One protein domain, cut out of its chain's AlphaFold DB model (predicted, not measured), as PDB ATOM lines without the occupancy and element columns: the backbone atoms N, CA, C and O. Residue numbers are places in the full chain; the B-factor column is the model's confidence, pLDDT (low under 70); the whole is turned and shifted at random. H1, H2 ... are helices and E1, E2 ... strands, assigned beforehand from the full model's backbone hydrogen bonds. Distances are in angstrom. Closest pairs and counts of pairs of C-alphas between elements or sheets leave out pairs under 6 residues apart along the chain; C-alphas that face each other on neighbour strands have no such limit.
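AT A GLANCE: This is residues 2 to 67 of the 194 residues of an uncharacterized protein of Paxillus rubicundulus Ve08.2h10 (UniProt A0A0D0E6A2). Two separate strand hairpins stand at the two ends of one helix: the larger, E1 and E2, comes near the helix H1 at its first residue, and the small one, E3 and E4, comes near its last. The larger hairpin and H1 spread from there like the sides of a loose V, and the two hairpins stay apart from each other. The printed part has 66 residues, with the order E1 E2 H1 E3 E4 along the chain; each hairpin is an antiparallel sheet of two strands. The class is mixed, helices and strands, with 32 residues, under half, in named elements. The whole is loose, with a radius of gyration of the C-alphas of 13.7 A and spans of 42 by 31 by 19 A.

HOW THE PARTS SIT: Begin with E1, residues 5 to 10, and E2, residues 20 to 25, a hairpin of antiparallel strands at 154 degrees. Look there for N 8 and O 22, 2.8 A apart, and N 6 and O 24, 3.0 A, both within hydrogen-bond range. From E2 go on to H1, residues 35 to 46: the closest C-alphas of the two are those of Phe 24 and Pro 35, 7.4 A apart. In H1 every O i to N i+4 pair is within hydrogen-bond range. E1 and H1 are apart. At the other end of H1 you meet E3, residues 56 to 59, where the closest C-alphas are those of Asn 46 and Gln 58, 5.8 A apart. E3 and E4, residues 62 to 65, form the second hairpin, antiparallel at 142 degrees, with N 57 and O 64 at 2.9 A and N 62 and O 59 at 3.0 A, within hydrogen-bond range. The closest C-alphas of H1 and E4 are those of Asn 46 and His 63, 7.8 A apart.

IN THESE COORDINATES: Find C-alpha 5 at (-31.638, -10.740, -7.477); from there E1 runs 15.9 A to Val 10. E2 runs 16.6 A from Glu 20 to Leu 25. Find C-alpha 35 at (-42.441, -10.672, -12.512), where H1 begins; it runs 16.0 A to Asn 46. E3 goes from Phe 56 to Phe 59, and E4 from Leu 62 to Pro 65, whose C-alpha is at (-56.214, 2.525, -8.403).

THE WHOLE: The two C-alphas farthest apart are those of Asn 2 and Asn 60, 43.8 A. The printed part, residues 2 to 67, has no cut. The link E3 to E4 is tight, with 2 residues; the other three links are short, with 9 residues each. The mean pLDDT of the printed part is 79.7; look for low confidence, under 70, at residues 2 to 3.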
ATOM      1  N   ASN A   2     -23.703 -16.520 -11.137       53.91
ATOM      2  CA  ASN A   2     -24.233 -15.254 -10.630       53.91
ATOM      3  C   ASN A   2     -25.754 -15.371 -10.602       53.91
ATOM      4  O   ASN A   2     -26.384 -15.477 -11.648       53.91
ATOM      5  N   ILE A   3     -26.314 -15.438  -9.399       66.69
ATOM      6  CA  ILE A   3     -27.752 -15.326  -9.194       66.69
ATOM      7  C   ILE A   3     -28.044 -13.832  -9.126       66.69
ATOM      8  O   ILE A   3     -27.629 -13.170  -8.175       66.69
ATOM      9  N   GLU A   4     -28.717 -13.305 -10.142       73.50
ATOM     10  CA  GLU A   4     -29.157 -11.915 -10.145       73.50
ATOM     11  C   GLU A   4     -30.487 -11.810  -9.389       73.50
ATOM     12  O   GLU A   4     -31.478 -12.473  -9.717       73.50
ATOM     13  N   ILE A   5     -30.471 -11.027  -8.308       78.12
ATOM     14  CA  ILE A   5     -31.638 -10.740  -7.477       78.12
ATOM     15  C   ILE A   5     -31.964  -9.274  -7.665       78.12
ATOM     16  O   ILE A   5     -31.165  -8.407  -7.315       78.12
ATOM     17  N   THR A   6     -33.168  -9.002  -8.138       79.75
ATOM     18  CA  THR A   6     -33.656  -7.633  -8.248       79.75
ATOM     19  C   THR A   6     -34.574  -7.333  -7.074       79.75
ATOM     20  O   THR A   6     -35.374  -8.175  -6.647       79.75
ATOM     21  N   VAL A   7     -34.465  -6.115  -6.552       83.00
ATOM     22  CA  VAL A   7     -35.209  -5.659  -5.381       83.00
ATOM     23  C   VAL A   7     -36.098  -4.486  -5.769       83.00
ATOM     24  O   VAL A   7     -35.623  -3.481  -6.288       83.00
ATOM     25  N   LEU A   8     -37.390  -4.625  -5.495       83.56
ATOM     26  CA  LEU A   8     -38.381  -3.569  -5.622       83.56
ATOM     27  C   LEU A   8     -38.741  -3.058  -4.227       83.56
ATOM     28  O   LEU A   8     -39.310  -3.801  -3.426       83.56
ATOM     29  N   HIS A   9     -38.454  -1.789  -3.952       85.56
ATOM     30  CA  HIS A   9     -38.878  -1.153  -2.712       85.56
ATOM     31  C   HIS A   9     -40.332  -0.683  -2.823       85.56
ATOM     32  O   HIS A   9     -40.665   0.141  -3.676       85.56
ATOM     33  N   VAL A  10     -41.200  -1.190  -1.949       84.12
ATOM     34  CA  VAL A  10     -42.584  -0.734  -1.819       84.12
ATOM     35  C   VAL A  10     -42.666   0.187  -0.602       84.12
ATOM     36  O   VAL A  10     -42.444  -0.290   0.508       84.12
ATOM     37  N   PRO A  11     -43.010   1.476  -0.763       82.25
ATOM     38  CA  PRO A  11     -42.923   2.462   0.317       82.25
ATOM     39  C   PRO A  11     -43.951   2.238   1.431       82.25
ATOM     40  O   PRO A  11     -43.703   2.598   2.578       82.25
ATOM     41  N   GLU A  12     -45.092   1.621   1.120       82.81
ATOM     42  CA  GLU A  12     -46.126   1.313   2.103       82.81
ATOM     43  C   GLU A  12     -46.949   0.090   1.690       82.81
ATOM     44  O   GLU A  12     -47.362  -0.047   0.538       82.81
ATOM     45  N   THR A  13     -47.247  -0.787   2.649       80.88
ATOM     46  CA  THR A  13     -48.233  -1.859   2.476       80.88
ATOM     47  C   THR A  13     -49.221  -1.884   3.632       80.88
ATOM     48  O   THR A  13     -48.982  -1.311   4.694       80.88
ATOM     49  N   LYS A  14     -50.331  -2.616   3.461       76.88
ATOM     50  CA  LYS A  14     -51.376  -2.771   4.491       76.88
ATOM     51  C   LYS A  14     -50.821  -3.191   5.861       76.88
ATOM     52  O   LYS A  14     -51.445  -2.920   6.881       76.88
ATOM     53  N   THR A  15     -49.711  -3.922   5.887       75.75
ATOM     54  CA  THR A  15     -49.118  -4.474   7.111       75.75
ATOM     55  C   THR A  15     -47.816  -3.788   7.517       75.75
ATOM     56  O   THR A  15     -47.340  -4.056   8.623       75.75
ATOM     57  N   LYS A  16     -47.241  -2.922   6.671       81.44
ATOM     58  CA  LYS A  16     -45.970  -2.230   6.916       81.44
ATOM     59  C   LYS A  16     -46.016  -0.793   6.392       81.44
ATOM     60  O   LYS A  16     -45.759  -0.526   5.223       81.44
ATOM     61  N   HIS A  17     -46.250   0.139   7.312       83.88
ATOM     62  CA  HIS A  17     -46.299   1.579   7.025       83.88
ATOM     63  C   HIS A  17     -44.941   2.212   6.688       83.88
ATOM     64  O   HIS A  17     -44.888   3.315   6.166       83.88
ATOM     65  N   LYS A  18     -43.836   1.523   6.998       87.00
ATOM     66  CA  LYS A  18     -42.469   1.943   6.637       87.00
ATOM     67  C   LYS A  18     -41.982   1.325   5.322       87.00
ATOM     68  O   LYS A  18     -40.803   1.440   5.005       87.00
ATOM     69  N   GLY A  19     -42.866   0.613   4.629       85.50
ATOM     70  CA  GLY A  19     -42.540  -0.098   3.408       85.50
ATOM     71  C   GLY A  19     -41.894  -1.460   3.622       85.50
ATOM     72  O   GLY A  19     -41.691  -1.928   4.749       85.50
ATOM     73  N   GLU A  20     -41.623  -2.128   2.508       86.31
ATOM     74  CA  GLU A  20     -40.888  -3.382   2.443       86.31
ATOM     75  C   GLU A  20     -40.234  -3.602   1.084       86.31
ATOM     76  O   GLU A  20     -40.711  -3.122   0.060       86.31
ATOM     77  N   ASP A  21     -39.171  -4.398   1.093       85.75
ATOM     78  CA  ASP A  21     -38.486  -4.821  -0.117       85.75
ATOM     79  C   ASP A  21     -39.067  -6.140  -0.622       85.75
ATOM     80  O   ASP A  21     -39.189  -7.126   0.113       85.75
ATOM     81  N   LEU A  22     -39.406  -6.161  -1.907       81.00
ATOM     82  CA  LEU A  22     -39.807  -7.352  -2.637       81.00
ATOM     83  C   LEU A  22     -38.636  -7.807  -3.505       81.00
ATOM     84  O   LEU A  22     -38.250  -7.127  -4.452       81.00
ATOM     85  N   SER A  23     -38.064  -8.962  -3.177       80.75
ATOM     86  CA  SER A  23     -36.953  -9.544  -3.933       80.75
ATOM     87  C   SER A  23     -37.438 -10.644  -4.870       80.75
ATOM     88  O   SER A  23     -38.115 -11.589  -4.437       80.75
ATOM     89  N   PHE A  24     -37.031 -10.552  -6.132       75.25
ATOM     90  CA  PHE A  24     -37.342 -11.524  -7.173       75.25
ATOM     91  C   PHE A  24     -36.053 -12.074  -7.771       75.25
ATOM     92  O   PHE A  24     -35.092 -11.340  -7.992       75.25
ATOM     93  N   LEU A  25     -36.052 -13.379  -8.025       78.69
ATOM     94  CA  LEU A  25     -35.027 -14.014  -8.838       78.69
ATOM     95  C   LEU A  25     -35.378 -13.785 -10.301       78.69
ATOM     96  O   LEU A  25     -36.543 -13.955 -10.671       78.69
ATOM     97  N   GLN A  26     -34.381 -13.440 -11.109       71.69
ATOM     98  CA  GLN A  26     -34.556 -13.402 -12.554       71.69
ATOM     99  C   GLN A  26     -34.993 -14.786 -13.047       71.69
ATOM    100  O   GLN A  26     -34.362 -15.798 -12.719       71.69
ATOM    101  N   GLN A  27     -36.102 -14.843 -13.782       74.69
ATOM    102  CA  GLN A  27     -36.576 -16.098 -14.354       74.69
ATOM    103  C   GLN A  27     -35.935 -16.343 -15.722       74.69
ATOM    104  O   GLN A  27     -35.254 -15.482 -16.280       74.69
ATOM    105  N   ALA A  28     -36.107 -17.556 -16.252       77.00
ATOM    106  CA  ALA A  28     -35.564 -17.907 -17.558       77.00
ATOM    107  C   ALA A  28     -36.037 -16.909 -18.640       77.00
ATOM    108  O   ALA A  28     -37.190 -16.465 -18.588       77.00
ATOM    109  N   PRO A  29     -35.187 -16.578 -19.632       75.69
ATOM    110  CA  PRO A  29     -35.576 -15.699 -20.729       75.69
ATOM    111  C   PRO A  29     -36.876 -16.166 -21.394       75.69
ATOM    112  O   PRO A  29     -37.077 -17.363 -21.597       75.69
ATOM    113  N   ASN A  30     -37.741 -15.214 -21.756       76.69
ATOM    114  CA  ASN A  30     -39.061 -15.445 -22.357       76.69
ATOM    115  C   ASN A  30     -40.080 -16.170 -21.464       76.69
ATOM    116  O   ASN A  30     -41.073 -16.686 -21.978       76.69
ATOM    117  N   ASN A  31     -39.880 -16.215 -20.143       78.88
ATOM    118  CA  ASN A  31     -40.920 -16.718 -19.257       78.88
ATOM    119  C   ASN A  31     -42.106 -15.725 -19.193       78.88
ATOM    120  O   ASN A  31     -41.932 -14.624 -18.668       78.88
ATOM    121  N   PRO A  32     -43.321 -16.090 -19.655       73.75
ATOM    122  CA  PRO A  32     -44.487 -15.203 -19.600       73.75
ATOM    123  C   PRO A  32     -44.955 -14.894 -18.169       73.75
ATOM    124  O   PRO A  32     -45.810 -14.033 -17.981       73.75
ATOM    125  N   THR A  33     -44.431 -15.601 -17.164       76.44
ATOM    126  CA  THR A  33     -44.710 -15.353 -15.745       76.44
ATOM    127  C   THR A  33     -43.596 -14.587 -15.029       76.44
ATOM    128  O   THR A  33     -43.681 -14.425 -13.808       76.44
ATOM    129  N   ASP A  34     -42.595 -14.082 -15.766       80.94
ATOM    130  CA  ASP A  34     -41.522 -13.276 -15.184       80.94
ATOM    131  C   ASP A  34     -42.075 -11.994 -14.542       80.94
ATOM    132  O   ASP A  34     -42.734 -11.192 -15.214       80.94
ATOM    133  N   PRO A  35     -41.851 -11.790 -13.230       79.38
ATOM    134  CA  PRO A  35     -42.441 -10.672 -12.512       79.38
ATOM    135  C   PRO A  35     -41.883  -9.323 -12.972       79.38
ATOM    136  O   PRO A  35     -42.600  -8.331 -12.860       79.38
ATOM    137  N   TRP A  36     -40.653  -9.271 -13.498       82.56
ATOM    138  CA  TRP A  36     -40.068  -8.040 -14.029       82.56
ATOM    139  C   TRP A  36     -40.619  -7.711 -15.397       82.56
ATOM    140  O   TRP A  36     -41.116  -6.609 -15.580       82.56
ATOM    141  N   ALA A  37     -40.652  -8.679 -16.310       83.38
ATOM    142  CA  ALA A  37     -41.284  -8.495 -17.610       83.38
ATOM    143  C   ALA A  37     -42.756  -8.068 -17.460       83.38
ATOM    144  O   ALA A  37     -43.228  -7.180 -18.169       83.38
ATOM    145  N   ALA A  38     -43.480  -8.647 -16.494       85.38
ATOM    146  CA  ALA A  38     -44.850  -8.252 -16.187       85.38
ATOM    147  C   ALA A  38     -44.951  -6.822 -15.618       85.38
ATOM    148  O   ALA A  38     -45.887  -6.097 -15.963       85.38
ATOM    149  N   LEU A  39     -44.012  -6.413 -14.757       83.94
ATOM    150  CA  LEU A  39     -43.976  -5.071 -14.170       83.94
ATOM    151  C   LEU A  39     -43.567  -3.997 -15.191       83.94
ATOM    152  O   LEU A  39     -44.199  -2.945 -15.249       83.94
ATOM    153  N   ASP A  40     -42.580  -4.281 -16.036       85.38
ATOM    154  CA  ASP A  40     -42.154  -3.400 -17.125       85.38
ATOM    155  C   ASP A  40     -43.290  -3.187 -18.122       85.38
ATOM    156  O   ASP A  40     -43.604  -2.057 -18.493       85.38
ATOM    157  N   ASN A  41     -43.984  -4.266 -18.495       87.31
ATOM    158  CA  ASN A  41     -45.171  -4.178 -19.335       87.31
ATOM    159  C   ASN A  41     -46.285  -3.350 -18.670       87.31
ATOM    160  O   ASN A  41     -46.960  -2.565 -19.331       87.31
ATOM    161  N   HIS A  42     -46.468  -3.481 -17.352       86.06
ATOM    162  CA  HIS A  42     -47.413  -2.650 -16.605       86.06
ATOM    163  C   HIS A  42     -47.056  -1.161 -16.685       86.06
ATOM    164  O   HIS A  42     -47.959  -0.353 -16.903       86.06
ATOM    165  N   PHE A  43     -45.777  -0.797 -16.558       85.44
ATOM    166  CA  PHE A  43     -45.333   0.590 -16.713       85.44
ATOM    167  C   PHE A  43     -45.495   1.103 -18.144       85.44
ATOM    168  O   PHE A  43     -45.974   2.220 -18.321       85.44
ATOM    169  N   ALA A  44     -45.168   0.286 -19.145       87.81
ATOM    170  CA  ALA A  44     -45.302   0.647 -20.553       87.81
ATOM    171  C   ALA A  44     -46.763   0.869 -20.975       87.81
ATOM    172  O   ALA A  44     -47.044   1.744 -21.784       87.81
ATOM    173  N   ILE A  45     -47.698   0.080 -20.436       85.56
ATOM    174  CA  ILE A  45     -49.121   0.183 -20.785       85.56
ATOM    175  C   ILE A  45     -49.826   1.272 -19.975       85.56
ATOM    176  O   ILE A  45     -50.662   1.991 -20.512       85.56
ATOM    177  N   ASN A  46     -49.556   1.357 -18.669       83.19
ATOM    178  CA  ASN A  46     -50.348   2.199 -17.771       83.19
ATOM    179  C   ASN A  46     -49.705   3.550 -17.459       83.19
ATOM    180  O   ASN A  46     -50.385   4.355 -16.823       83.19
ATOM    181  N   GLU A  47     -48.436   3.767 -17.830       82.56
ATOM    182  CA  GLU A  47     -47.653   4.998 -17.618       82.56
ATOM    183  C   GLU A  47     -48.002   5.716 -16.299       82.56
ATOM    184  O   GLU A  47     -48.504   6.845 -16.306       82.56
ATOM    185  N   PRO A  48     -47.841   5.053 -15.137       74.94
ATOM    186  CA  PRO A  48     -48.331   5.608 -13.889       74.94
ATOM    187  C   PRO A  48     -47.547   6.877 -13.514       74.94
ATOM    188  O   PRO A  48     -46.313   6.876 -13.533       74.94
ATOM    189  N   PRO A  49     -48.240   7.951 -13.101       76.50
ATOM    190  CA  PRO A  49     -47.608   9.107 -12.480       76.50
ATOM    191  C   PRO A  49     -46.722   8.709 -11.290       76.50
ATOM    192  O   PRO A  49     -47.125   7.904 -10.450       76.50
ATOM    193  N   LEU A  50     -45.541   9.326 -11.176       72.12
ATOM    194  CA  LEU A  50     -44.521   9.013 -10.155       72.12
ATOM    195  C   LEU A  50     -45.000   9.158  -8.696       72.12
ATOM    196  O   LEU A  50     -44.349   8.671  -7.777       72.12
ATOM    197  N   ASN A  51     -46.113   9.854  -8.471       71.94
ATOM    198  CA  ASN A  51     -46.690  10.144  -7.159       71.94
ATOM    199  C   ASN A  51     -47.901   9.263  -6.800       71.94
ATOM    200  O   ASN A  51     -48.538   9.492  -5.771       71.94
ATOM    201  N   LEU A  52     -48.250   8.291  -7.640       70.69
ATOM    202  CA  LEU A  52     -49.358   7.374  -7.405       70.69
ATOM    203  C   LEU A  52     -48.848   6.001  -6.921       70.69
ATOM    204  O   LEU A  52     -47.680   5.657  -7.069       70.69
ATOM    205  N   LEU A  53     -49.728   5.217  -6.286       73.81
ATOM    206  CA  LEU A  53     -49.490   3.789  -5.961       73.81
ATOM    207  C   LEU A  53     -48.899   3.016  -7.168       73.81
ATOM    208  O   LEU A  53     -49.133   3.330  -8.329       73.81
ATOM    209  N   LEU A  54     -48.198   1.922  -6.894       76.50
ATOM    210  CA  LEU A  54     -47.550   1.125  -7.940       76.50
ATOM    211  C   LEU A  54     -48.543   0.487  -8.936       76.50
ATOM    212  O   LEU A  54     -48.254   0.368 -10.125       76.50
ATOM    213  N   PHE A  55     -49.724   0.080  -8.460       77.25
ATOM    214  CA  PHE A  55     -50.706  -0.671  -9.250       77.25
ATOM    215  C   PHE A  55     -51.933   0.182  -9.606       77.25
ATOM    216  O   PHE A  55     -52.874   0.309  -8.816       77.25
ATOM    217  N   PHE A  56     -51.933   0.719 -10.827       80.31
ATOM    218  CA  PHE A  56     -53.061   1.422 -11.449       80.31
ATOM    219  C   PHE A  56     -53.532   0.706 -12.702       80.31
ATOM    220  O   PHE A  56     -52.790  -0.051 -13.314       80.31
ATOM    221  N   CYS A  57     -54.764   0.980 -13.102       78.88
ATOM    222  CA  CYS A  57     -55.208   0.708 -14.455       78.88
ATOM    223  C   CYS A  57     -55.634   2.008 -15.134       78.88
ATOM    224  O   CYS A  57     -56.152   2.924 -14.487       78.88
ATOM    225  N   GLN A  58     -55.435   2.067 -16.446       78.25
ATOM    226  CA  GLN A  58     -56.032   3.105 -17.267       78.25
ATOM    227  C   GLN A  58     -57.471   2.711 -17.620       78.25
ATOM    228  O   GLN A  58     -57.736   1.615 -18.114       78.25
ATOM    229  N   PHE A  59     -58.423   3.600 -17.353       79.12
ATOM    230  CA  PHE A  59     -59.818   3.432 -17.748       79.12
ATOM    231  C   PHE A  59     -60.355   4.763 -18.262       79.12
ATOM    232  O   PHE A  59     -60.332   5.755 -17.538       79.12
ATOM    233  N   ASN A  60     -60.833   4.796 -19.508       82.44
ATOM    234  CA  ASN A  60     -61.296   6.020 -20.176       82.44
ATOM    235  C   ASN A  60     -60.276   7.177 -20.087       82.44
ATOM    236  O   ASN A  60     -60.646   8.305 -19.773       82.44
ATOM    237  N   ASN A  61     -58.992   6.887 -20.328       79.12
ATOM    238  CA  ASN A  61     -57.869   7.834 -20.220       79.12
ATOM    239  C   ASN A  61     -57.640   8.426 -18.815       79.12
ATOM    240  O   ASN A  61     -56.888   9.384 -18.668       79.12
ATOM    241  N   LEU A  62     -58.256   7.857 -17.775       79.75
ATOM    242  CA  LEU A  62     -58.012   8.213 -16.381       79.75
ATOM    243  C   LEU A  62     -57.231   7.096 -15.685       79.75
ATOM    244  O   LEU A  62     -57.504   5.912 -15.897       79.75
ATOM    245  N   HIS A  63     -56.288   7.473 -14.822       79.00
ATOM    246  CA  HIS A  63     -55.580   6.525 -13.965       79.00
ATOM    247  C   HIS A  63     -56.411   6.252 -12.711       79.00
ATOM    248  O   HIS A  63     -56.667   7.150 -11.907       79.00
ATOM    249  N   CYS A  64     -56.808   4.996 -12.525       81.06
ATOM    250  CA  CYS A  64     -57.589   4.549 -11.378       81.06
ATOM    251  C   CYS A  64     -56.803   3.510 -10.566       81.06
ATOM    252  O   CYS A  64     -56.193   2.617 -11.160       81.06
ATOM    253  N   PRO A  65     -56.823   3.568  -9.220       82.19
ATOM    254  CA  PRO A  65     -56.214   2.525  -8.403       82.19
ATOM    255  C   PRO A  65     -56.801   1.153  -8.738       82.19
ATOM    256  O   PRO A  65     -58.026   1.000  -8.849       82.19
ATOM    257  N   LEU A  66     -55.952   0.131  -8.850       84.25
ATOM    258  CA  LEU A  66     -56.424  -1.227  -9.086       84.25
ATOM    259  C   LEU A  66     -57.101  -1.774  -7.822       84.25
ATOM    260  O   LEU A  66     -56.457  -2.160  -6.845       84.25
ATOM    261  N   THR A  67     -58.431  -1.823  -7.832       84.94
ATOM    262  CA  THR A  67     -59.203  -2.367  -6.708       84.94
ATOM    263  C   THR A  67     -59.289  -3.891  -6.774       84.94
ATOM    264  O   THR A  67     -59.291  -4.491  -7.850       84.94
TER     265      THR A  67